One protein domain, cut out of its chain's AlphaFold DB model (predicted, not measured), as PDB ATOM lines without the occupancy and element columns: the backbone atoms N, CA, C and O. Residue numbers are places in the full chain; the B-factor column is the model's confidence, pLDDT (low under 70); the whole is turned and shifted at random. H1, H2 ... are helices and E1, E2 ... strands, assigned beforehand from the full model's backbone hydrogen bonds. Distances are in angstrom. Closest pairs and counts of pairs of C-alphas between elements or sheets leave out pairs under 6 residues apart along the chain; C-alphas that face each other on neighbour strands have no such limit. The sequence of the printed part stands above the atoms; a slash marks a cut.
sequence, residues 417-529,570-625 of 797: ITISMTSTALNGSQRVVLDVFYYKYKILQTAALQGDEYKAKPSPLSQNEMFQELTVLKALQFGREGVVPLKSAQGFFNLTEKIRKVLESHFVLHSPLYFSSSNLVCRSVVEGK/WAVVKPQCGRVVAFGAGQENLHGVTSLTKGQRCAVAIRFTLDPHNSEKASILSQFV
ATOM      1  N   ILE A 417      17.773  51.606 344.980       75.88
ATOM      2  CA  ILE A 417      18.156  50.379 344.259       75.88
ATOM      3  C   ILE A 417      18.465  50.698 342.795       75.88
ATOM      4  O   ILE A 417      17.612  51.199 342.070       75.88
ATOM      5  N   THR A 418      19.666  50.343 342.336       80.88
ATOM      6  CA  THR A 418      20.105  50.565 340.950       80.88
ATOM      7  C   THR A 418      20.439  49.253 340.240       80.88
ATOM      8  O   THR A 418      20.974  48.317 340.835       80.88
ATOM      9  N   ILE A 419      20.133  49.168 338.941       80.94
ATOM     10  CA  ILE A 419      20.557  48.042 338.095       80.94
ATOM     11  C   ILE A 419      22.020  48.261 337.710       80.94
ATOM     12  O   ILE A 419      22.355  49.220 337.020       80.94
ATOM     13  N   SER A 420      22.878  47.350 338.160       80.88
ATOM     14  CA  SER A 420      24.332  47.379 337.971       80.88
ATOM     15  C   SER A 420      24.754  46.583 336.729       80.88
ATOM     16  O   SER A 420      25.640  46.996 335.983       80.88
ATOM     17  N   MET A 421      24.080  45.455 336.457       79.75
ATOM     18  CA  MET A 421      24.257  44.651 335.239       79.75
ATOM     19  C   MET A 421      22.926  44.022 334.807       79.75
ATOM     20  O   MET A 421      22.165  43.540 335.645       79.75
ATOM     21  N   THR A 422      22.667  43.981 333.502       83.00
ATOM     22  CA  THR A 422      21.483  43.361 332.880       83.00
ATOM     23  C   THR A 422      21.806  41.988 332.278       83.00
ATOM     24  O   THR A 422      22.971  41.613 332.144       83.00
ATOM     25  N   SER A 423      20.779  41.249 331.844       78.62
ATOM     26  CA  SER A 423      20.904  39.914 331.230       78.62
ATOM     27  C   SER A 423      21.914  39.844 330.072       78.62
ATOM     28  O   SER A 423      22.668  38.878 329.963       78.62
ATOM     29  N   THR A 424      22.003  40.896 329.249       76.44
ATOM     30  CA  THR A 424      22.975  40.989 328.143       76.44
ATOM     31  C   THR A 424      24.424  41.102 328.623       76.44
ATOM     32  O   THR A 424      25.313  40.533 327.999       76.44
ATOM     33  N   ALA A 425      24.675  41.770 329.753       76.31
ATOM     34  CA  ALA A 425      25.997  41.855 330.380       76.31
ATOM     35  C   ALA A 425      26.353  40.614 331.228       76.31
ATOM     36  O   ALA A 425      27.501  40.452 331.638       76.31
ATOM     37  N   LEU A 426      25.373  39.746 331.504       77.25
ATOM     38  CA  LEU A 426      25.497  38.558 332.360       77.25
ATOM     39  C   LEU A 426      25.472  37.233 331.576       77.25
ATOM     40  O   LEU A 426      25.464  36.162 332.188       77.25
ATOM     41  N   ASN A 427      25.464  37.315 330.241       74.31
ATOM     42  CA  ASN A 427      25.453  36.200 329.291       74.31
ATOM     43  C   ASN A 427      24.414  35.106 329.627       74.31
ATOM     44  O   ASN A 427      24.748  33.931 329.767       74.31
ATOM     45  N   GLY A 428      23.154  35.511 329.821       71.00
ATOM     46  CA  GLY A 428      22.026  34.595 330.025       71.00
ATOM     47  C   GLY A 428      20.709  35.324 330.288       71.00
ATOM     48  O   GLY A 428      20.701  36.463 330.756       71.00
ATOM     49  N   SER A 429      19.589  34.682 329.956       72.94
ATOM     50  CA  SER A 429      18.229  35.220 330.097       72.94
ATOM     51  C   SER A 429      17.797  35.350 331.562       72.94
ATOM     52  O   SER A 429      18.208  34.568 332.410       72.94
ATOM     53  N   GLN A 430      16.933  36.326 331.866       78.81
ATOM     54  CA  GLN A 430      16.392  36.561 333.217       78.81
ATOM     55  C   GLN A 430      17.465  36.757 334.313       78.81
ATOM     56  O   GLN A 430      17.215  36.473 335.480       78.81
ATOM     57  N   ARG A 431      18.662  37.253 333.964       82.75
ATOM     58  CA  ARG A 431      19.736  37.601 334.915       82.75
ATOM     59  C   ARG A 431      19.771  39.104 335.189       82.75
ATOM     60  O   ARG A 431      19.688  39.893 334.244       82.75
ATOM     61  N   VAL A 432      19.984  39.501 336.444       86.44
ATOM     62  CA  VAL A 432      20.222  40.898 336.847       86.44
ATOM     63  C   VAL A 432      21.171  40.984 338.050       86.44
ATOM     64  O   VAL A 432      21.154  40.134 338.943       86.44
ATOM     65  N   VAL A 433      21.992  42.035 338.090       86.31
ATOM     66  CA  VAL A 433      22.715  42.477 339.292       86.31
ATOM     67  C   VAL A 433      22.142  43.816 339.724       86.31
ATOM     68  O   VAL A 433      22.094  44.757 338.929       86.31
ATOM     69  N   LEU A 434      21.744  43.902 340.989       86.94
ATOM     70  CA  LEU A 434      21.219  45.104 341.629       86.94
ATOM     71  C   LEU A 434      22.203  45.555 342.711       86.94
ATOM     72  O   LEU A 434      22.696  44.720 343.469       86.94
ATOM     73  N   ASP A 435      22.453  46.854 342.823       84.25
ATOM     74  CA  ASP A 435      23.176  47.437 343.954       84.25
ATOM     75  C   ASP A 435      22.185  48.211 344.844       84.25
ATOM     76  O   ASP A 435      21.450  49.082 344.381       84.25
ATOM     77  N   VAL A 436      22.127  47.837 346.127       78.31
ATOM     78  CA  VAL A 436      21.155  48.324 347.120       78.31
ATOM     79  C   VAL A 436      21.865  49.151 348.191       78.31
ATOM     80  O   VAL A 436      22.719  48.640 348.923       78.31
ATOM     81  N   PHE A 437      21.474  50.414 348.352       65.31
ATOM     82  CA  PHE A 437      22.044  51.318 349.357       65.31
ATOM     83  C   PHE A 437      21.483  51.042 350.766       65.31
ATOM     84  O   PHE A 437      20.626  51.764 351.265       65.31
ATOM     85  N   TYR A 438      21.975  49.991 351.440       59.09
ATOM     86  CA  TYR A 438      21.537  49.631 352.799       59.09
ATOM     87  C   TYR A 438      22.687  49.455 353.805       59.09
ATOM     88  O   TYR A 438      23.714  48.836 353.520       59.09
ATOM     89  N   TYR A 439      22.506  49.972 355.026       51.38
ATOM     90  CA  TYR A 439      23.558  50.050 356.044       51.38
ATOM     91  C   TYR A 439      23.494  48.933 357.107       51.38
ATOM     92  O   TYR A 439      22.521  48.797 357.839       51.38
ATOM     93  N   LYS A 440      24.631  48.242 357.286       53.22
ATOM     94  CA  LYS A 440      25.048  47.481 358.490       53.22
ATOM     95  C   LYS A 440      24.127  46.342 358.991       53.22
ATOM     96  O   LYS A 440      23.591  46.404 360.093       53.22
ATOM     97  N   TYR A 441      24.182  45.184 358.326       57.06
ATOM     98  CA  TYR A 441      23.718  43.891 358.881       57.06
ATOM     99  C   TYR A 441      24.638  43.251 359.945       57.06
ATOM    100  O   TYR A 441      24.412  42.117 360.363       57.06
ATOM    101  N   LYS A 442      25.669  43.968 360.420       54.09
ATOM    102  CA  LYS A 442      26.759  43.419 361.255       54.09
ATOM    103  C   LYS A 442      26.294  42.771 362.576       54.09
ATOM    104  O   LYS A 442      27.060  42.028 363.167       54.09
ATOM    105  N   ILE A 443      25.064  43.043 363.023       52.09
ATOM    106  CA  ILE A 443      24.490  42.524 364.274       52.09
ATOM    107  C   ILE A 443      23.889  41.114 364.109       52.09
ATOM    108  O   ILE A 443      24.047  40.289 365.005       52.09
ATOM    109  N   LEU A 444      23.261  40.790 362.967       58.53
ATOM    110  CA  LEU A 444      22.769  39.419 362.720       58.53
ATOM    111  C   LEU A 444      23.935  38.419 362.640       58.53
ATOM    112  O   LEU A 444      23.825  37.300 363.131       58.53
ATOM    113  N   GLN A 445      25.072  38.850 362.080       57.72
ATOM    114  CA  GLN A 445      26.290  38.041 362.017       57.72
ATOM    115  C   GLN A 445      26.868  37.730 363.410       57.72
ATOM    116  O   GLN A 445      27.481  36.683 363.572       57.72
ATOM    117  N   THR A 446      26.670  38.588 364.420       54.94
ATOM    118  CA  THR A 446      27.128  38.300 365.789       54.94
ATOM    119  C   THR A 446      26.263  37.241 366.467       54.94
ATOM    120  O   THR A 446      26.803  36.310 367.050       54.94
ATOM    121  N   ALA A 447      24.934  37.323 366.345       55.25
ATOM    122  CA  ALA A 447      24.036  36.331 366.945       55.25
ATOM    123  C   ALA A 447      24.215  34.925 366.339       55.25
ATOM    124  O   ALA A 447      24.211  33.939 367.071       55.25
ATOM    125  N   ALA A 448      24.492  34.835 365.032       53.56
ATOM    126  CA  ALA A 448      24.843  33.582 364.350       53.56
ATOM    127  C   ALA A 448      26.175  32.941 364.823       53.56
ATOM    128  O   ALA A 448      26.520  31.847 364.379       53.56
ATOM    129  N   LEU A 449      26.929  33.614 365.701       52.09
ATOM    130  CA  LEU A 449      28.199  33.154 366.274       52.09
ATOM    131  C   LEU A 449      28.144  32.951 367.801       52.09
ATOM    132  O   LEU A 449      29.172  32.620 368.387       52.09
ATOM    133  N   GLN A 450      27.001  33.195 368.457       47.72
ATOM    134  CA  GLN A 450      26.959  33.418 369.913       47.72
ATOM    135  C   GLN A 450      25.908  32.587 370.679       47.72
ATOM    136  O   GLN A 450      25.711  32.811 371.870       47.72
ATOM    137  N   GLY A 451      25.262  31.612 370.030       44.22
ATOM    138  CA  GLY A 451      24.406  30.616 370.690       44.22
ATOM    139  C   GLY A 451      24.875  29.186 370.409       44.22
ATOM    140  O   GLY A 451      25.099  28.838 369.250       44.22
ATOM    141  N   ASP A 452      24.969  28.347 371.445       40.44
ATOM    142  CA  ASP A 452      25.455  26.953 371.349       40.44
ATOM    143  C   ASP A 452      24.580  26.026 370.473       40.44
ATOM    144  O   ASP A 452      25.027  24.953 370.061       40.44
ATOM    145  N   GLU A 453      23.357  26.442 370.114       44.91
ATOM    146  CA  GLU A 453      22.534  25.750 369.107       44.91
ATOM    147  C   GLU A 453      23.156  25.790 367.691       44.91
ATOM    148  O   GLU A 453      22.903  24.896 366.881       44.91
ATOM    149  N   TYR A 454      23.997  26.785 367.370       53.50
ATOM    150  CA  TYR A 454      24.521  27.026 366.013       53.50
ATOM    151  C   TYR A 454      25.754  26.185 365.675       53.50
ATOM    152  O   TYR A 454      26.792  26.698 365.242       53.50
ATOM    153  N   LYS A 455      25.619  24.861 365.810       55.34
ATOM    154  CA  LYS A 455      26.619  23.895 365.338       55.34
ATOM    155  C   LYS A 455      26.841  24.064 363.835       55.34
ATOM    156  O   LYS A 455      26.026  23.636 363.019       55.34
ATOM    157  N   ALA A 456      27.968  24.679 363.481       60.06
ATOM    158  CA  ALA A 456      28.407  24.791 362.100       60.06
ATOM    159  C   ALA A 456      28.548  23.384 361.495       60.06
ATOM    160  O   ALA A 456      29.214  22.517 362.067       60.06
ATOM    161  N   LYS A 457      27.907  23.150 360.351       61.19
ATOM    162  CA  LYS A 457      27.950  21.867 359.636       61.19
ATOM    163  C   LYS A 457      29.116  21.873 358.639       61.19
ATOM    164  O   LYS A 457      29.435  22.945 358.124       61.19
ATOM    165  N   PRO A 458      29.743  20.729 358.312       60.44
ATOM    166  CA  PRO A 458      30.613  20.640 357.141       60.44
ATOM    167  C   PRO A 458      29.854  21.093 355.889       60.44
ATOM    168  O   PRO A 458      28.688  20.736 355.711       60.44
ATOM    169  N   SER A 459      30.489  21.895 355.039       54.47
ATOM    170  CA  SER A 459      29.855  22.413 353.829       54.47
ATOM    171  C   SER A 459      29.658  21.284 352.805       54.47
ATOM    172  O   SER A 459      30.648  20.669 352.401       54.47
ATOM    173  N   PRO A 460      28.429  21.028 352.315       50.81
ATOM    174  CA  PRO A 460      28.195  20.048 351.246       50.81
ATOM    175  C   PRO A 460      28.902  20.423 349.929       50.81
ATOM    176  O   PRO A 460      29.103  19.570 349.068       50.81
ATOM    177  N   LEU A 461      29.335  21.684 349.792       52.81
ATOM    178  CA  LEU A 461      30.072  22.212 348.643       52.81
ATOM    179  C   LEU A 461      31.600  22.064 348.754       52.81
ATOM    180  O   LEU A 461      32.287  22.229 347.749       52.81
ATOM    181  N   SER A 462      32.160  21.828 349.950       55.78
ATOM    182  CA  SER A 462      33.615  21.702 350.150       55.78
ATOM    183  C   SER A 462      33.970  21.098 351.510       55.78
ATOM    184  O   SER A 462      33.594  21.625 352.555       55.78
ATOM    185  N   GLN A 463      34.814  20.059 351.513       58.66
ATOM    186  CA  GLN A 463      35.307  19.398 352.736       58.66
ATOM    187  C   GLN A 463      36.182  20.294 353.638       58.66
ATOM    188  O   GLN A 463      36.475  19.916 354.779       58.66
ATOM    189  N   ASN A 464      36.611  21.449 353.119       64.81
ATOM    190  CA  ASN A 464      37.467  22.429 353.791       64.81
ATOM    191  C   ASN A 464      36.699  23.702 354.201       64.81
ATOM    192  O   ASN A 464      37.312  24.690 354.601       64.81
ATOM    193  N   GLU A 465      35.365  23.692 354.122       72.75
ATOM    194  CA  GLU A 465      34.509  24.788 354.580       72.75
ATOM    195  C   GLU A 465      33.441  24.311 355.578       72.75
ATOM    196  O   GLU A 465      32.972  23.176 355.520       72.75
ATOM    197  N   MET A 466      33.010  25.214 356.460       70.25
ATOM    198  CA  MET A 466      31.858  25.056 357.348       70.25
ATOM    199  C   MET A 466      30.718  25.986 356.921       70.25
ATOM    200  O   MET A 466      30.964  27.100 356.450       70.25
ATOM    201  N   PHE A 467      29.483  25.545 357.142       70.75
ATOM    202  CA  PHE A 467      28.232  26.199 356.768       70.75
ATOM    203  C   PHE A 467      27.372  26.478 358.014       70.75
ATOM    204  O   PHE A 467      27.220  25.621 358.889       70.75
ATOM    205  N   GLN A 468      26.803  27.679 358.082       72.88
ATOM    206  CA  GLN A 468      25.870  28.145 359.113       72.88
ATOM    207  C   GLN A 468      24.700  28.871 358.442       72.88
ATOM    208  O   GLN A 468      24.896  29.549 357.431       72.88
ATOM    209  N   GLU A 469      23.498  28.768 359.010       73.50
ATOM    210  CA  GLU A 469      22.273  29.309 358.415       73.50
ATOM    211  C   GLU A 469      21.316  29.866 359.479       73.50
ATOM    212  O   GLU A 469      21.190  29.307 360.569       73.50
ATOM    213  N   LEU A 470      20.645  30.976 359.161       75.06
ATOM    214  CA  LEU A 470      19.651  31.635 360.009       75.06
ATOM    215  C   LEU A 470      18.447  32.084 359.163       75.06
ATOM    216  O   LEU A 470      18.581  32.938 358.285       75.06
ATOM    217  N   THR A 471      17.269  31.525 359.442       78.69
ATOM    218  CA  THR A 471      16.006  31.876 358.770       78.69
ATOM    219  C   THR A 471      15.426  33.189 359.310       78.69
ATOM    220  O   THR A 471      15.699  33.575 360.453       78.69
ATOM    221  N   VAL A 472      14.576  33.868 358.527       76.25
ATOM    222  CA  VAL A 472      13.839  35.067 358.991       76.25
ATOM    223  C   VAL A 472      13.046  34.785 360.276       76.25
ATOM    224  O   VAL A 472      13.078  35.596 361.201       76.25
ATOM    225  N   LEU A 473      12.385  33.626 360.369       72.00
ATOM    226  CA  LEU A 473      11.598  33.227 361.541       72.00
ATOM    227  C   LEU A 473      12.443  33.178 362.824       72.00
ATOM    228  O   LEU A 473      12.108  33.839 363.807       72.00
ATOM    229  N   LYS A 474      13.559  32.434 362.819       72.81
ATOM    230  CA  LYS A 474      14.422  32.282 364.004       72.81
ATOM    231  C   LYS A 474      15.125  33.605 364.352       72.81
ATOM    232  O   LYS A 474      15.310  33.907 365.527       72.81
ATOM    233  N   ALA A 475      15.411  34.459 363.360       74.38
ATOM    234  CA  ALA A 475      15.874  35.827 363.607       74.38
ATOM    235  C   ALA A 475      14.811  36.704 364.307       74.38
ATOM    236  O   ALA A 475      15.160  37.495 365.184       74.38
ATOM    237  N   LEU A 476      13.523  36.566 363.963       72.81
ATOM    238  CA  LEU A 476      12.417  37.265 364.638       72.81
ATOM    239  C   LEU A 476      12.170  36.726 366.056       72.81
ATOM    240  O   LEU A 476      11.970  37.529 366.967       72.81
ATOM    241  N   GLN A 477      12.273  35.408 366.265       71.56
ATOM    242  CA  GLN A 477      12.264  34.787 367.597       71.56
ATOM    243  C   GLN A 477      13.375  35.374 368.485       71.56
ATOM    244  O   GLN A 477      13.103  35.874 369.574       71.56
ATOM    245  N   PHE A 478      14.609  35.445 367.978       72.00
ATOM    246  CA  PHE A 478      15.733  36.083 368.678       72.00
ATOM    247  C   PHE A 478      15.547  37.591 368.893       72.00
ATOM    248  O   PHE A 478      16.105  38.158 369.832       72.00
ATOM    249  N   GLY A 479      14.712  38.230 368.067       71.50
ATOM    250  CA  GLY A 479      14.202  39.583 368.280       71.50
ATOM    251  C   GLY A 479      13.292  39.730 369.507       71.50
ATOM    252  O   GLY A 479      13.281  40.799 370.119       71.50
ATOM    253  N   ARG A 480      12.542  38.680 369.875       68.19
ATOM    254  CA  ARG A 480      11.671  38.604 371.070       68.19
ATOM    255  C   ARG A 480      12.462  38.207 372.319       68.19
ATOM    256  O   ARG A 480      12.230  38.766 373.384       68.19
ATOM    257  N   GLU A 481      13.418  37.291 372.175       72.62
ATOM    258  CA  GLU A 481      14.285  36.783 373.256       72.62
ATOM    259  C   GLU A 481      15.416  37.756 373.652       72.62
ATOM    260  O   GLU A 481      16.153  37.506 374.601       72.62
ATOM    261  N   GLY A 482      15.580  38.873 372.934       68.94
ATOM    262  CA  GLY A 482      16.591  39.904 373.215       68.94
ATOM    263  C   GLY A 482      18.004  39.585 372.707       68.94
ATOM    264  O   GLY A 482      18.874  40.454 372.751       68.94
ATOM    265  N   VAL A 483      18.222  38.381 372.167       71.75
ATOM    266  CA  VAL A 483      19.483  37.916 371.558       71.75
ATOM    267  C   VAL A 483      19.861  38.752 370.325       71.75
ATOM    268  O   VAL A 483      21.038  38.999 370.060       71.75
ATOM    269  N   VAL A 484      18.863  39.233 369.578       71.38
ATOM    270  CA  VAL A 484      19.013  40.153 368.442       71.38
ATOM    271  C   VAL A 484      18.139  41.389 368.692       71.38
ATOM    272  O   VAL A 484      17.007  41.252 369.147       71.38
ATOM    273  N   PRO A 485      18.573  42.617 368.353       75.19
ATOM    274  CA  PRO A 485      17.674  43.766 368.353       75.19
ATOM    275  C   PRO A 485      16.534  43.550 367.347       75.19
ATOM    276  O   PRO A 485      16.787  43.452 366.146       75.19
ATOM    277  N   LEU A 486      15.278  43.538 367.807       73.12
ATOM    278  CA  LEU A 486      14.092  43.261 366.976       73.12
ATOM    279  C   LEU A 486      14.046  44.074 365.665       73.12
ATOM    280  O   LEU A 486      13.672  43.549 364.619       73.12
ATOM    281  N   LYS A 487      14.516  45.330 365.689       70.50
ATOM    282  CA  LYS A 487      14.633  46.199 364.501       70.50
ATOM    283  C   LYS A 487      15.538  45.617 363.402       70.50
ATOM    284  O   LYS A 487      15.278  45.837 362.224       70.50
ATOM    285  N   SER A 488      16.589  44.878 363.760       73.00
ATOM    286  CA  SER A 488      17.485  44.209 362.806       73.00
ATOM    287  C   SER A 488      16.846  42.960 362.192       73.00
ATOM    288  O   SER A 488      17.019  42.723 360.999       73.00
ATOM    289  N   ALA A 489      16.058  42.208 362.968       71.94
ATOM    290  CA  ALA A 489      15.282  41.073 362.461       71.94
ATOM    291  C   ALA A 489      14.134  41.523 361.534       71.94
ATOM    292  O   ALA A 489      13.946  40.967 360.456       71.94
ATOM    293  N   GLN A 490      13.431  42.604 361.891       72.31
ATOM    294  CA  GLN A 490      12.449  43.257 361.015       72.31
ATOM    295  C   GLN A 490      13.097  43.816 359.737       72.31
ATOM    296  O   GLN A 490      12.530  43.698 358.653       72.31
ATOM    297  N   GLY A 491      14.304  44.386 359.842       73.56
ATOM    298  CA  GLY A 491      15.083  44.844 358.688       73.56
ATOM    299  C   GLY A 491      15.360  43.730 357.674       73.56
ATOM    300  O   GLY A 491      15.178  43.949 356.478       73.56
ATOM    301  N   PHE A 492      15.715  42.532 358.157       75.75
ATOM    302  CA  PHE A 492      15.981  41.354 357.326       75.75
ATOM    303  C   PHE A 492      14.766  40.977 356.456       75.75
ATOM    304  O   PHE A 492      14.903  40.903 355.236       75.75
ATOM    305  N   PHE A 493      13.572  40.852 357.050       77.19
ATOM    306  CA  PHE A 493      12.325  40.592 356.309       77.19
ATOM    307  C   PHE A 493      11.955  41.731 355.340       77.19
ATOM    308  O   PHE A 493      11.625  41.498 354.179       77.19
ATOM    309  N   ASN A 494      12.063  42.987 355.786       76.94
ATOM    310  CA  ASN A 494      11.727  44.143 354.949       76.94
ATOM    311  C   ASN A 494      12.640  44.264 353.713       76.94
ATOM    312  O   ASN A 494      12.201  44.751 352.668       76.94
ATOM    313  N   LEU A 495      13.898  43.814 353.804       78.38
ATOM    314  CA  LEU A 495      14.818  43.788 352.668       78.38
ATOM    315  C   LEU A 495      14.436  42.713 351.640       78.38
ATOM    316  O   LEU A 495      14.454  43.009 350.444       78.38
ATOM    317  N   THR A 496      14.072  41.497 352.064       79.75
ATOM    318  CA  THR A 496      13.704  40.430 351.116       79.75
ATOM    319  C   THR A 496      12.407  40.771 350.370       79.75
ATOM    320  O   THR A 496      12.354  40.623 349.149       79.75
ATOM    321  N   GLU A 497      11.411  41.354 351.050       80.62
ATOM    322  CA  GLU A 497      10.189  41.906 350.431       80.62
ATOM    323  C   GLU A 497      10.469  43.052 349.442       80.62
ATOM    324  O   GLU A 497       9.841  43.122 348.381       80.62
ATOM    325  N   LYS A 498      11.436  43.937 349.733       81.94
ATOM    326  CA  LYS A 498      11.830  45.006 348.797       81.94
ATOM    327  C   LYS A 498      12.497  44.440 347.538       81.94
ATOM    328  O   LYS A 498      12.182  44.885 346.437       81.94
ATOM    329  N   ILE A 499      13.366  43.436 347.689       83.56
ATOM    330  CA  ILE A 499      14.015  42.746 346.561       83.56
ATOM    331  C   ILE A 499      12.969  42.037 345.691       83.56
ATOM    332  O   ILE A 499      12.986  42.216 344.475       83.56
ATOM    333  N   ARG A 500      12.021  41.303 346.293       85.44
ATOM    334  CA  ARG A 500      10.934  40.609 345.578       85.44
ATOM    335  C   ARG A 500      10.199  41.537 344.604       85.44
ATOM    336  O   ARG A 500      10.143  41.247 343.412       85.44
ATOM    337  N   LYS A 501       9.725  42.687 345.096       81.38
ATOM    338  CA  LYS A 501       8.999  43.690 344.293       81.38
ATOM    339  C   LYS A 501       9.827  44.258 343.135       81.38
ATOM    340  O   LYS A 501       9.282  44.525 342.067       81.38
ATOM    341  N   VAL A 502      11.138  44.433 343.324       84.12
ATOM    342  CA  VAL A 502      12.041  44.872 342.244       84.12
ATOM    343  C   VAL A 502      12.174  43.803 341.160       84.12
ATOM    344  O   VAL A 502      12.181  44.150 339.984       84.12
ATOM    345  N   LEU A 503      12.248  42.519 341.521       84.44
ATOM    346  CA  LEU A 503      12.376  41.430 340.546       84.44
ATOM    347  C   LEU A 503      11.076  41.184 339.765       84.44
ATOM    348  O   LEU A 503      11.133  40.992 338.553       84.44
ATOM    349  N   GLU A 504       9.920  41.271 340.428       80.75
ATOM    350  CA  GLU A 504       8.593  41.228 339.787       80.75
ATOM    351  C   GLU A 504       8.447  42.328 338.728       80.75
ATOM    352  O   GLU A 504       8.070  42.052 337.588       80.75
ATOM    353  N   SER A 505       8.829  43.560 339.084       80.31
ATOM    354  CA  SER A 505       8.828  44.717 338.184       80.31
ATOM    355  C   SER A 505       9.861  44.592 337.055       80.31
ATOM    356  O   SER A 505       9.528  44.832 335.896       80.31
ATOM    357  N   HIS A 506      11.099  44.183 337.356       81.38
ATOM    358  CA  HIS A 506      12.185  44.128 336.372       81.38
ATOM    359  C   HIS A 506      11.990  43.039 335.307       81.38
ATOM    360  O   HIS A 506      12.349  43.248 334.149       81.38
ATOM    361  N   PHE A 507      11.420  41.888 335.680       81.31
ATOM    362  CA  PHE A 507      11.157  40.784 334.753       81.31
ATOM    363  C   PHE A 507       9.724  40.766 334.194       81.31
ATOM    364  O   PHE A 507       9.387  39.851 333.445       81.31
ATOM    365  N   VAL A 508       8.899  41.774 334.516       77.50
ATOM    366  CA  VAL A 508       7.509  41.939 334.038       77.50
ATOM    367  C   VAL A 508       6.670  40.672 334.283       77.50
ATOM    368  O   VAL A 508       5.983  40.139 333.406       77.50
ATOM    369  N   LEU A 509       6.772  40.136 335.503       72.94
ATOM    370  CA  LEU A 509       6.140  38.869 335.861       72.94
ATOM    371  C   LEU A 509       4.623  39.039 335.995       72.94
ATOM    372  O   LEU A 509       4.140  39.842 336.786       72.94
ATOM    373  N   HIS A 510       3.873  38.249 335.224       65.25
ATOM    374  CA  HIS A 510       2.404  38.258 335.229       65.25
ATOM    375  C   HIS A 510       1.801  37.483 336.420       65.25
ATOM    376  O   HIS A 510       0.594  37.533 336.645       65.25
ATOM    377  N   SER A 511       2.646  36.792 337.188       69.00
ATOM    378  CA  SER A 511       2.310  36.110 338.439       69.00
ATOM    379  C   SER A 511       3.234  36.626 339.547       69.00
ATOM    380  O   SER A 511       4.427  36.807 339.283       69.00
ATOM    381  N   PRO A 512       2.736  36.840 340.778       74.88
ATOM    382  CA  PRO A 512       3.579  37.227 341.903       74.88
ATOM    383  C   PRO A 512       4.561  36.107 342.275       74.88
ATOM    384  O   PRO A 512       4.285  34.920 342.092       74.88
ATOM    385  N   LEU A 513       5.700  36.500 342.841       78.38
ATOM    386  CA  LEU A 513       6.663  35.591 343.445       78.38
ATOM    387  C   LEU A 513       6.257  35.307 344.898       78.38
ATOM    388  O   LEU A 513       6.027  36.225 345.683       78.38
ATOM    389  N   TYR A 514       6.243  34.038 345.291       78.31
ATOM    390  CA  TYR A 514       6.061  33.609 346.680       78.31
ATOM    391  C   TYR A 514       7.408  33.191 347.273       78.31
ATOM    392  O   TYR A 514       8.247  32.621 346.577       78.31
ATOM    393  N   PHE A 515       7.650  33.490 348.550       78.62
ATOM    394  CA  PHE A 515       8.891  33.094 349.219       78.62
ATOM    395  C   PHE A 515       8.885  31.594 349.510       78.62
ATOM    396  O   PHE A 515       8.048  31.121 350.269       78.62
ATOM    397  N   SER A 516       9.856  30.868 348.956       77.69
ATOM    398  CA  SER A 516      10.129  29.468 349.297       77.69
ATOM    399  C   SER A 516      11.115  29.353 350.470       77.69
ATOM    400  O   SER A 516      11.040  28.399 351.238       77.69
ATOM    401  N   SER A 517      12.061  30.290 350.608       77.19
ATOM    402  CA  SER A 517      12.905  30.450 351.809       77.19
ATOM    403  C   SER A 517      13.721  31.745 351.774       77.19
ATOM    404  O   SER A 517      14.156  32.182 350.701       77.19
ATOM    405  N   SER A 518      13.975  32.310 352.956       80.44
ATOM    406  CA  SER A 518      14.708  33.565 353.169       80.44
ATOM    407  C   SER A 518      15.792  33.386 354.244       80.44
ATOM    408  O   SER A 518      15.549  33.571 355.440       80.44
ATOM    409  N   ASN A 519      17.010  33.031 353.824       80.31
ATOM    410  CA  ASN A 519      18.046  32.506 354.720       80.31
ATOM    411  C   ASN A 519      19.332  33.347 354.685       80.31
ATOM    412  O   ASN A 519      19.905  33.597 353.624       80.31
ATOM    413  N   LEU A 520      19.832  33.756 355.855       79.56
ATOM    414  CA  LEU A 520      21.183  34.293 356.007       79.56
ATOM    415  C   LEU A 520      22.156  33.117 356.136       79.56
ATOM    416  O   LEU A 520      22.156  32.418 357.146       79.56
ATOM    417  N   VAL A 521      22.988  32.922 355.117       78.06
ATOM    418  CA  VAL A 521      23.960  31.829 355.015       78.06
ATOM    419  C   VAL A 521      25.367  32.374 355.238       78.06
ATOM    420  O   VAL A 521      25.774  33.334 354.581       78.06
ATOM    421  N   CYS A 522      26.139  31.743 356.120       77.44
ATOM    422  CA  CYS A 522      27.549  32.042 356.364       77.44
ATOM    423  C   CYS A 522      28.417  30.808 356.076       77.44
ATOM    424  O   CYS A 522      28.197  29.734 356.630       77.44
ATOM    425  N   ARG A 523      29.437  30.980 355.231       78.88
ATOM    426  CA  ARG A 523      30.471  29.981 354.920       78.88
ATOM    427  C   ARG A 523      31.814  30.427 355.498       78.88
ATOM    428  O   ARG A 523      32.151  31.608 355.410       78.88
ATOM    429  N   SER A 524      32.582  29.513 356.085       77.62
ATOM    430  CA  SER A 524      33.903  29.787 356.687       77.62
ATOM    431  C   SER A 524      34.907  28.678 356.387       77.62
ATOM    432  O   SER A 524      34.507  27.545 356.158       77.62
ATOM    433  N   VAL A 525      36.202  28.997 356.361       78.31
ATOM    434  CA  VAL A 525      37.272  28.026 356.066       78.31
ATOM    435  C   VAL A 525      37.657  27.217 357.308       78.31
ATOM    436  O   VAL A 525      37.802  27.776 358.393       78.31
ATOM    437  N   VAL A 526      37.867  25.909 357.137       68.31
ATOM    438  CA  VAL A 526      38.425  25.011 358.158       68.31
ATOM    439  C   VAL A 526      39.949  25.127 358.157       68.31
ATOM    440  O   VAL A 526      40.616  24.660 357.234       68.31
ATOM    441  N   GLU A 527      40.525  25.714 359.203       55.22
ATOM    442  CA  GLU A 527      41.979  25.720 359.381       55.22
ATOM    443  C   GLU A 527      42.472  24.317 359.789       55.22
ATOM    444  O   GLU A 527      42.052  23.782 360.813       55.22
ATOM    445  N   GLY A 528      43.365  23.712 358.992       52.19
ATOM    446  CA  GLY A 528      44.078  22.478 359.369       52.19
ATOM    447  C   GLY A 528      44.086  21.320 358.362       52.19
ATOM    448  O   GLY A 528      44.753  20.322 358.626       52.19
ATOM    449  N   LYS A 529      43.407  21.419 357.209       41.28
ATOM    450  CA  LYS A 529      43.477  20.408 356.131       41.28
ATOM    451  C   LYS A 529      44.194  20.947 354.890       41.28
ATOM    452  O   LYS A 529      43.968  22.087 354.496       41.28
ATOM    453  N   TRP A 570      32.201  33.370 330.379       59.84
ATOM    454  CA  TRP A 570      31.653  33.555 331.724       59.84
ATOM    455  C   TRP A 570      31.507  35.034 332.112       59.84
ATOM    456  O   TRP A 570      32.404  35.848 331.902       59.84
ATOM    457  N   ALA A 571      30.394  35.369 332.768       69.69
ATOM    458  CA  ALA A 571      30.209  36.645 333.453       69.69
ATOM    459  C   ALA A 571      30.434  36.456 334.964       69.69
ATOM    460  O   ALA A 571      29.688  35.730 335.619       69.69
ATOM    461  N   VAL A 572      31.465  37.098 335.527       75.94
ATOM    462  CA  VAL A 572      31.797  37.008 336.962       75.94
ATOM    463  C   VAL A 572      31.432  38.299 337.687       75.94
ATOM    464  O   VAL A 572      32.001  39.362 337.443       75.94
ATOM    465  N   VAL A 573      30.514  38.179 338.647       80.38
ATOM    466  CA  VAL A 573      30.081  39.277 339.515       80.38
ATOM    467  C   VAL A 573      30.924  39.283 340.791       80.38
ATOM    468  O   VAL A 573      30.931  38.316 341.551       80.38
ATOM    469  N   LYS A 574      31.636  40.384 341.062       80.31
ATOM    470  CA  LYS A 574      32.392  40.539 342.318       80.31
ATOM    471  C   LYS A 574      31.433  40.899 343.467       80.31
ATOM    472  O   LYS A 574      30.735  41.912 343.350       80.31
ATOM    473  N   PRO A 575      31.398  40.130 344.576       78.19
ATOM    474  CA  PRO A 575      30.490  40.391 345.690       78.19
ATOM    475  C   PRO A 575      30.890  41.661 346.449       78.19
ATOM    476  O   PRO A 575      32.070  41.891 346.719       78.19
ATOM    477  N   GLN A 576      29.897  42.475 346.804       79.38
ATOM    478  CA  GLN A 576      30.034  43.708 347.584       79.38
ATOM    479  C   GLN A 576      28.833  43.830 348.536       79.38
ATOM    480  O   GLN A 576      27.773  43.266 348.269       79.38
ATOM    481  N   CYS A 577      28.980  44.543 349.656       78.38
ATOM    482  CA  CYS A 577      27.853  44.792 350.560       78.38
ATOM    483  C   CYS A 577      26.760  45.585 349.831       78.38
ATOM    484  O   CYS A 577      27.062  46.605 349.219       78.38
ATOM    485  N   GLY A 578      25.512  45.117 349.900       77.94
ATOM    486  CA  GLY A 578      24.388  45.700 349.159       77.94
ATOM    487  C   GLY A 578      24.210  45.163 347.733       77.94
ATOM    488  O   GLY A 578      23.152  45.379 347.154       77.94
ATOM    489  N   ARG A 579      25.176  44.417 347.174       85.06
ATOM    490  CA  ARG A 579      25.011  43.788 345.857       85.06
ATOM    491  C   ARG A 579      24.147  42.534 345.948       85.06
ATOM    492  O   ARG A 579      24.480  41.598 346.674       85.06
ATOM    493  N   VAL A 580      23.091  42.496 345.145       86.75
ATOM    494  CA  VAL A 580      22.192  41.356 344.947       86.75
ATOM    495  C   VAL A 580      22.385  40.828 343.526       86.75
ATOM    496  O   VAL A 580      22.515  41.603 342.580       86.75
ATOM    497  N   VAL A 581      22.399  39.506 343.368       87.69
ATOM    498  CA  VAL A 581      22.405  38.835 342.061       87.69
ATOM    499  C   VAL A 581      21.158  37.965 341.994       87.69
ATOM    500  O   VAL A 581      20.931  37.174 342.906       87.69
ATOM    501  N   ALA A 582      20.362  38.120 340.941       86.62
ATOM    502  CA  ALA A 582      19.146  37.345 340.724       86.62
ATOM    503  C   ALA A 582      19.127  36.758 339.308       86.62
ATOM    504  O   ALA A 582      19.616  37.372 338.356       86.62
ATOM    505  N   PHE A 583      18.588  35.550 339.191       86.50
ATOM    506  CA  PHE A 583      18.526  34.762 337.964       86.50
ATOM    507  C   PHE A 583      17.335  33.793 338.021       86.50
ATOM    508  O   PHE A 583      16.914  33.403 339.113       86.50
ATOM    509  N   GLY A 584      16.808  33.388 336.863       81.19
ATOM    510  CA  GLY A 584      15.855  32.277 336.776       81.19
ATOM    511  C   GLY A 584      16.513  30.952 337.182       81.19
ATOM    512  O   GLY A 584      17.705  30.763 336.973       81.19
ATOM    513  N   ALA A 585      15.764  30.021 337.776       69.75
ATOM    514  CA  ALA A 585      16.314  28.748 338.268       69.75
ATOM    515  C   ALA A 585      16.390  27.629 337.199       69.75
ATOM    516  O   ALA A 585      16.586  26.462 337.546       69.75
ATOM    517  N   GLY A 586      16.184  27.958 335.920       65.44
ATOM    518  CA  GLY A 586      16.133  26.997 334.821       65.44
ATOM    519  C   GLY A 586      17.508  26.557 334.302       65.44
ATOM    520  O   GLY A 586      18.563  27.024 334.738       65.44
ATOM    521  N   GLN A 587      17.502  25.615 333.355       61.31
ATOM    522  CA  GLN A 587      18.726  25.022 332.795       61.31
ATOM    523  C   GLN A 587      19.540  26.019 331.952       61.31
ATOM    524  O   GLN A 587      20.759  25.901 331.857       61.31
ATOM    525  N   GLU A 588      18.890  27.046 331.401       65.69
ATOM    526  CA  GLU A 588      19.516  28.189 330.729       65.69
ATOM    527  C   GLU A 588      20.357  29.064 331.679       65.69
ATOM    528  O   GLU A 588      21.197  29.854 331.241       65.69
ATOM    529  N   ASN A 589      20.168  28.912 332.992       70.19
ATOM    530  CA  ASN A 589      20.765  29.746 334.023       70.19
ATOM    531  C   ASN A 589      21.804  29.023 334.892       70.19
ATOM    532  O   ASN A 589      21.869  29.203 336.110       70.19
ATOM    533  N   LEU A 590      22.700  28.269 334.247       66.81
ATOM    534  CA  LEU A 590      23.904  27.745 334.897       66.81
ATOM    535  C   LEU A 590      24.730  28.876 335.534       66.81
ATOM    536  O   LEU A 590      25.092  29.861 334.881       66.81
ATOM    537  N   HIS A 591      25.022  28.704 336.820       69.19
ATOM    538  CA  HIS A 591      25.709  29.646 337.698       69.19
ATOM    539  C   HIS A 591      26.493  28.865 338.765       69.19
ATOM    540  O   HIS A 591      26.262  27.674 338.962       69.19
ATOM    541  N   GLY A 592      27.402  29.535 339.474       67.31
ATOM    542  CA  GLY A 592      28.171  28.942 340.568       67.31
ATOM    543  C   GLY A 592      28.901  30.002 341.392       67.31
ATOM    544  O   GLY A 592      28.971  31.170 341.005       67.31
ATOM    545  N   VAL A 593      29.445  29.597 342.538       69.19
ATOM    546  CA  VAL A 593      30.224  30.454 343.450       69.19
ATOM    547  C   VAL A 593      31.678  29.962 343.458       69.19
ATOM    548  O   VAL A 593      31.935  28.808 343.150       69.19
ATOM    549  N   THR A 594      32.659  30.806 343.789       66.81
ATOM    550  CA  THR A 594      34.053  30.360 344.018       66.81
ATOM    551  C   THR A 594      34.219  29.810 345.441       66.81
ATOM    552  O   THR A 594      33.501  30.230 346.348       66.81
ATOM    553  N   SER A 595      35.139  28.873 345.668       65.00
ATOM    554  CA  SER A 595      35.485  28.373 347.009       65.00
ATOM    555  C   SER A 595      36.119  29.467 347.882       65.00
ATOM    556  O   SER A 595      36.680  30.450 347.380       65.00
ATOM    557  N   LEU A 596      36.003  29.330 349.205       68.06
ATOM    558  CA  LEU A 596      36.654  30.224 350.160       68.06
ATOM    559  C   LEU A 596      38.056  29.711 350.489       68.06
ATOM    560  O   LEU A 596      38.224  28.604 350.984       68.06
ATOM    561  N   THR A 597      39.067  30.549 350.257       69.25
ATOM    562  CA  THR A 597      40.465  30.220 350.578       69.25
ATOM    563  C   THR A 597      40.916  30.758 351.935       69.25
ATOM    564  O   THR A 597      41.839  30.196 352.519       69.25
ATOM    565  N   LYS A 598      40.287  31.829 352.456       74.12
ATOM    566  CA  LYS A 598      40.514  32.387 353.807       74.12
ATOM    567  C   LYS A 598      39.253  33.059 354.375       74.12
ATOM    568  O   LYS A 598      38.519  33.711 353.634       74.12
ATOM    569  N   GLY A 599      39.075  32.991 355.697       78.81
ATOM    570  CA  GLY A 599      38.079  33.765 356.455       78.81
ATOM    571  C   GLY A 599      36.638  33.236 356.392       78.81
ATOM    572  O   GLY A 599      36.406  32.056 356.137       78.81
ATOM    573  N   GLN A 600      35.671  34.127 356.642       76.25
ATOM    574  CA  GLN A 600      34.226  33.872 356.556       76.25
ATOM    575  C   GLN A 600      33.580  34.823 355.535       76.25
ATOM    576  O   GLN A 600      33.941  36.001 355.453       76.25
ATOM    577  N   ARG A 601      32.587  34.335 354.785       75.56
ATOM    578  CA  ARG A 601      31.695  35.130 353.931       75.56
ATOM    579  C   ARG A 601      30.246  34.780 354.250       75.56
ATOM    580  O   ARG A 601      29.889  33.606 354.236       75.56
ATOM    581  N   CYS A 602      29.412  35.795 354.453       76.62
ATOM    582  CA  CYS A 602      27.966  35.631 354.573       76.62
ATOM    583  C   CYS A 602      27.233  36.263 353.383       76.62
ATOM    584  O   CYS A 602      27.711  37.246 352.811       76.62
ATOM    585  N   ALA A 603      26.079  35.706 353.029       80.88
ATOM    586  CA  ALA A 603      25.162  36.198 352.006       80.88
ATOM    587  C   ALA A 603      23.714  35.874 352.408       80.88
ATOM    588  O   ALA A 603      23.476  34.935 353.164       80.88
ATOM    589  N   VAL A 604      22.744  36.630 351.896       80.81
ATOM    590  CA  VAL A 604      21.325  36.269 352.013       80.81
ATOM    591  C   VAL A 604      20.928  35.494 350.761       80.81
ATOM    592  O   VAL A 604      21.000  36.034 349.658       80.81
ATOM    593  N   ALA A 605      20.518  34.241 350.937       82.44
ATOM    594  CA  ALA A 605      19.899  33.427 349.904       82.44
ATOM    595  C   ALA A 605      18.376  33.608 349.978       82.44
ATOM    596  O   ALA A 605      17.772  33.426 351.037       82.44
ATOM    597  N   ILE A 606      17.760  33.976 348.854       83.56
ATOM    598  CA  ILE A 606      16.308  34.121 348.720       83.56
ATOM    599  C   ILE A 606      15.866  33.188 347.598       83.56
ATOM    600  O   ILE A 606      16.390  33.282 346.486       83.56
ATOM    601  N   ARG A 607      14.917  32.293 347.875       83.88
ATOM    602  CA  ARG A 607      14.289  31.435 346.863       83.88
ATOM    603  C   ARG A 607      12.835  31.832 346.678       83.88
ATOM    604  O   ARG A 607      12.105  31.999 347.655       83.88
ATOM    605  N   PHE A 608      12.422  31.936 345.420       82.94
ATOM    606  CA  PHE A 608      11.051  32.239 345.030       82.94
ATOM    607  C   PHE A 608      10.409  31.062 344.294       82.94
ATOM    608  O   PHE A 608      11.096  30.296 343.620       82.94
ATOM    609  N   THR A 609       9.090  30.956 344.398       78.81
ATOM    610  CA  THR A 609       8.234  30.046 343.628       78.81
ATOM    611  C   THR A 609       7.059  30.820 343.024       78.81
ATOM    612  O   THR A 609       6.763  31.936 343.450       78.81
ATOM    613  N   LEU A 610       6.403  30.241 342.018       75.88
ATOM    614  CA  LEU A 610       5.172  30.771 341.413       75.88
ATOM    615  C   LEU A 610       3.903  30.120 341.994       75.88
ATOM    616  O   LEU A 610       2.796  30.546 341.677       75.88
ATOM    617  N   ASP A 611       4.058  29.091 342.831       70.12
ATOM    618  CA  ASP A 611       2.954  28.406 343.505       70.12
ATOM    619  C   ASP A 611       2.539  29.146 344.796       70.12
ATOM    620  O   ASP A 611       3.373  29.280 345.697       70.12
ATOM    621  N   PRO A 612       1.270  29.590 344.934       63.38
ATOM    622  CA  PRO A 612       0.790  30.287 346.128       63.38
ATOM    623  C   PRO A 612       0.818  29.447 347.413       63.38
ATOM    624  O   PRO A 612       0.883  30.023 348.501       63.38
ATOM    625  N   HIS A 613       0.778  28.112 347.321       59.28
ATOM    626  CA  HIS A 613       0.734  27.238 348.501       59.28
ATOM    627  C   HIS A 613       2.096  27.149 349.206       59.28
ATOM    628  O   HIS A 613       2.165  27.076 350.432       59.28
ATOM    629  N   ASN A 614       3.195  27.218 348.451       56.50
ATOM    630  CA  ASN A 614       4.567  27.160 348.964       56.50
ATOM    631  C   ASN A 614       5.076  28.537 349.440       56.50
ATOM    632  O   ASN A 614       6.084  29.057 348.958       56.50
ATOM    633  N   SER A 615       4.356  29.134 350.395       56.69
ATOM    634  CA  SER A 615       4.590  30.492 350.896       56.69
ATOM    635  C   SER A 615       5.117  30.502 352.339       56.69
ATOM    636  O   SER A 615       4.352  30.435 353.299       56.69
ATOM    637  N   GLU A 616       6.431  30.692 352.508       61.03
ATOM    638  CA  GLU A 616       7.122  30.937 353.797       61.03
ATOM    639  C   GLU A 616       6.425  32.044 354.613       61.03
ATOM    640  O   GLU A 616       6.334  31.989 355.841       61.03
ATOM    641  N   LYS A 617       5.855  33.029 353.909       53.09
ATOM    642  CA  LYS A 617       5.091  34.144 354.472       53.09
ATOM    643  C   LYS A 617       3.810  33.701 355.189       53.09
ATOM    644  O   LYS A 617       3.429  34.363 356.149       53.09
ATOM    645  N   ALA A 618       3.172  32.601 354.779       48.78
ATOM    646  CA  ALA A 618       2.009  32.046 355.473       48.78
ATOM    647  C   ALA A 618       2.405  31.429 356.825       48.78
ATOM    648  O   ALA A 618       1.764  31.720 357.833       48.78
ATOM    649  N   SER A 619       3.513  30.678 356.885       51.34
ATOM    650  CA  SER A 619       4.060  30.163 358.151       51.34
ATOM    651  C   SER A 619       4.524  31.292 359.076       51.34
ATOM    652  O   SER A 619       4.172  31.296 360.253       51.34
ATOM    653  N   ILE A 620       5.236  32.294 358.541       55.34
ATOM    654  CA  ILE A 620       5.660  33.475 359.313       55.34
ATOM    655  C   ILE A 620       4.448  34.257 359.841       55.34
ATOM    656  O   ILE A 620       4.471  34.673 360.995       55.34
ATOM    657  N   LEU A 621       3.383  34.443 359.050       48.19
ATOM    658  CA  LEU A 621       2.155  35.104 359.510       48.19
ATOM    659  C   LEU A 621       1.411  34.275 360.559       48.19
ATOM    660  O   LEU A 621       1.052  34.826 361.595       48.19
ATOM    661  N   SER A 622       1.234  32.972 360.333       44.91
ATOM    662  CA  SER A 622       0.607  32.046 361.286       44.91
ATOM    663  C   SER A 622       1.319  32.085 362.642       44.91
ATOM    664  O   SER A 622       0.711  32.389 363.667       44.91
ATOM    665  N   GLN A 623       2.644  31.923 362.645       53.22
ATOM    666  CA  GLN A 623       3.441  31.976 363.868       53.22
ATOM    667  C   GLN A 623       3.519  33.388 364.462       53.22
ATOM    668  O   GLN A 623       3.580  33.517 365.680       53.22
ATOM    669  N   PHE A 624       3.464  34.460 363.664       49.12
ATOM    670  CA  PHE A 624       3.351  35.822 364.199       49.12
ATOM    671  C   PHE A 624       2.001  36.055 364.889       49.12
ATOM    672  O   PHE A 624       1.975  36.677 365.948       49.12
ATOM    673  N   VAL A 625       0.900  35.523 364.347       48.00
ATOM    674  CA  VAL A 625      -0.426  35.562 364.984       48.00
ATOM    675  C   VAL A 625      -0.417  34.765 366.290       48.00
ATOM    676  O   VAL A 625      -0.796  35.327 367.317       48.00
TER     677      VAL A 625
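This is residues 417 to 529 and 570 to 625 of the 797 residues of a protein of Triplophysa tibetana (UniProt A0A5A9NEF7). A strongly twisted sheet of four strands, E3 E4 E5 E7, and a small sheet of three, E1 E2 E6, share one long helix, H3, which crosses the larger sheet with its residues 489 to 500 and covers the smaller one with its residues 495 to 506. H2 folds back beside the beginning of H3 as a helical hairpin, and H4 packs by its first residues on E5. The printed part has 169 residues, with four named helices and seven named strands in the order E1 E2 H1 E3 E4 H2 H3 E5 E6 E7 H4; both sheets are antiparallel and the class is mixed. It is compact, with a radius of gyration of the C-alphas of 16.8 A and spans of 47 by 44 by 29 A.

The larger sheet runs E3, residues 457 to 459, E4, 462 to 471, E5, 514 to 525, and E7, 600 to 609. E3 and E4 form a hairpin, with N 459 and O 465 2.8 A apart, and E4 bends by 78 degrees at residue 465. Across E4 and E5, N 468 and O 522 are 2.9 A apart; across E5 and E7, N 519 and O 605 are 2.9 A apart, each within hydrogen-bond range. H3, residues 486 to 506, is on this sheet in two layers, a helix on one face of a sheet, at a height of 10.0 A; on the local plane it runs across the strands, only just, at 62 degrees to E5. The smaller sheet runs E1, residues 417 to 421, E2, 432 to 436, and E6, 579 to 582. N 420 and O 433 are 2.8 A apart in the hairpin of E1 and E2, and N 434 and O 580 2.9 A. H3 is on this sheet too, again in two layers, at a height of 8.7 A. H2, residues 472 to 480, touches residues 486 to 493 of H3 at a shallow tilt of 27 degrees, opposite ways; their closest C-alphas, those of Gly 479 and Leu 486, are 3.9 A apart. H1, residues 444 to 447, and H4, residues 616 to 625, only graze the larger sheet, as does H2. In H2, H3 and H4 every O i to N i+4 pair is within hydrogen-bond range; H1 is too short for one.

E1 begins at C-alpha 417 (18.156, 50.379, 344.259), and H4 ends at C-alpha 625 (-0.426, 35.562, 364.984). E5 is 33.1 A long, H3 30.7 A, E7 29.3 A and E4 22.1 A.

Residues 530 to 569 are not printed, a gap of 30.1 A between C-alphas 529 and 570. The link from E6 to E7 is long. Mean pLDDT of the printed part is 70.4, with residues 437 to 464 and 612 to 625 among those under 70.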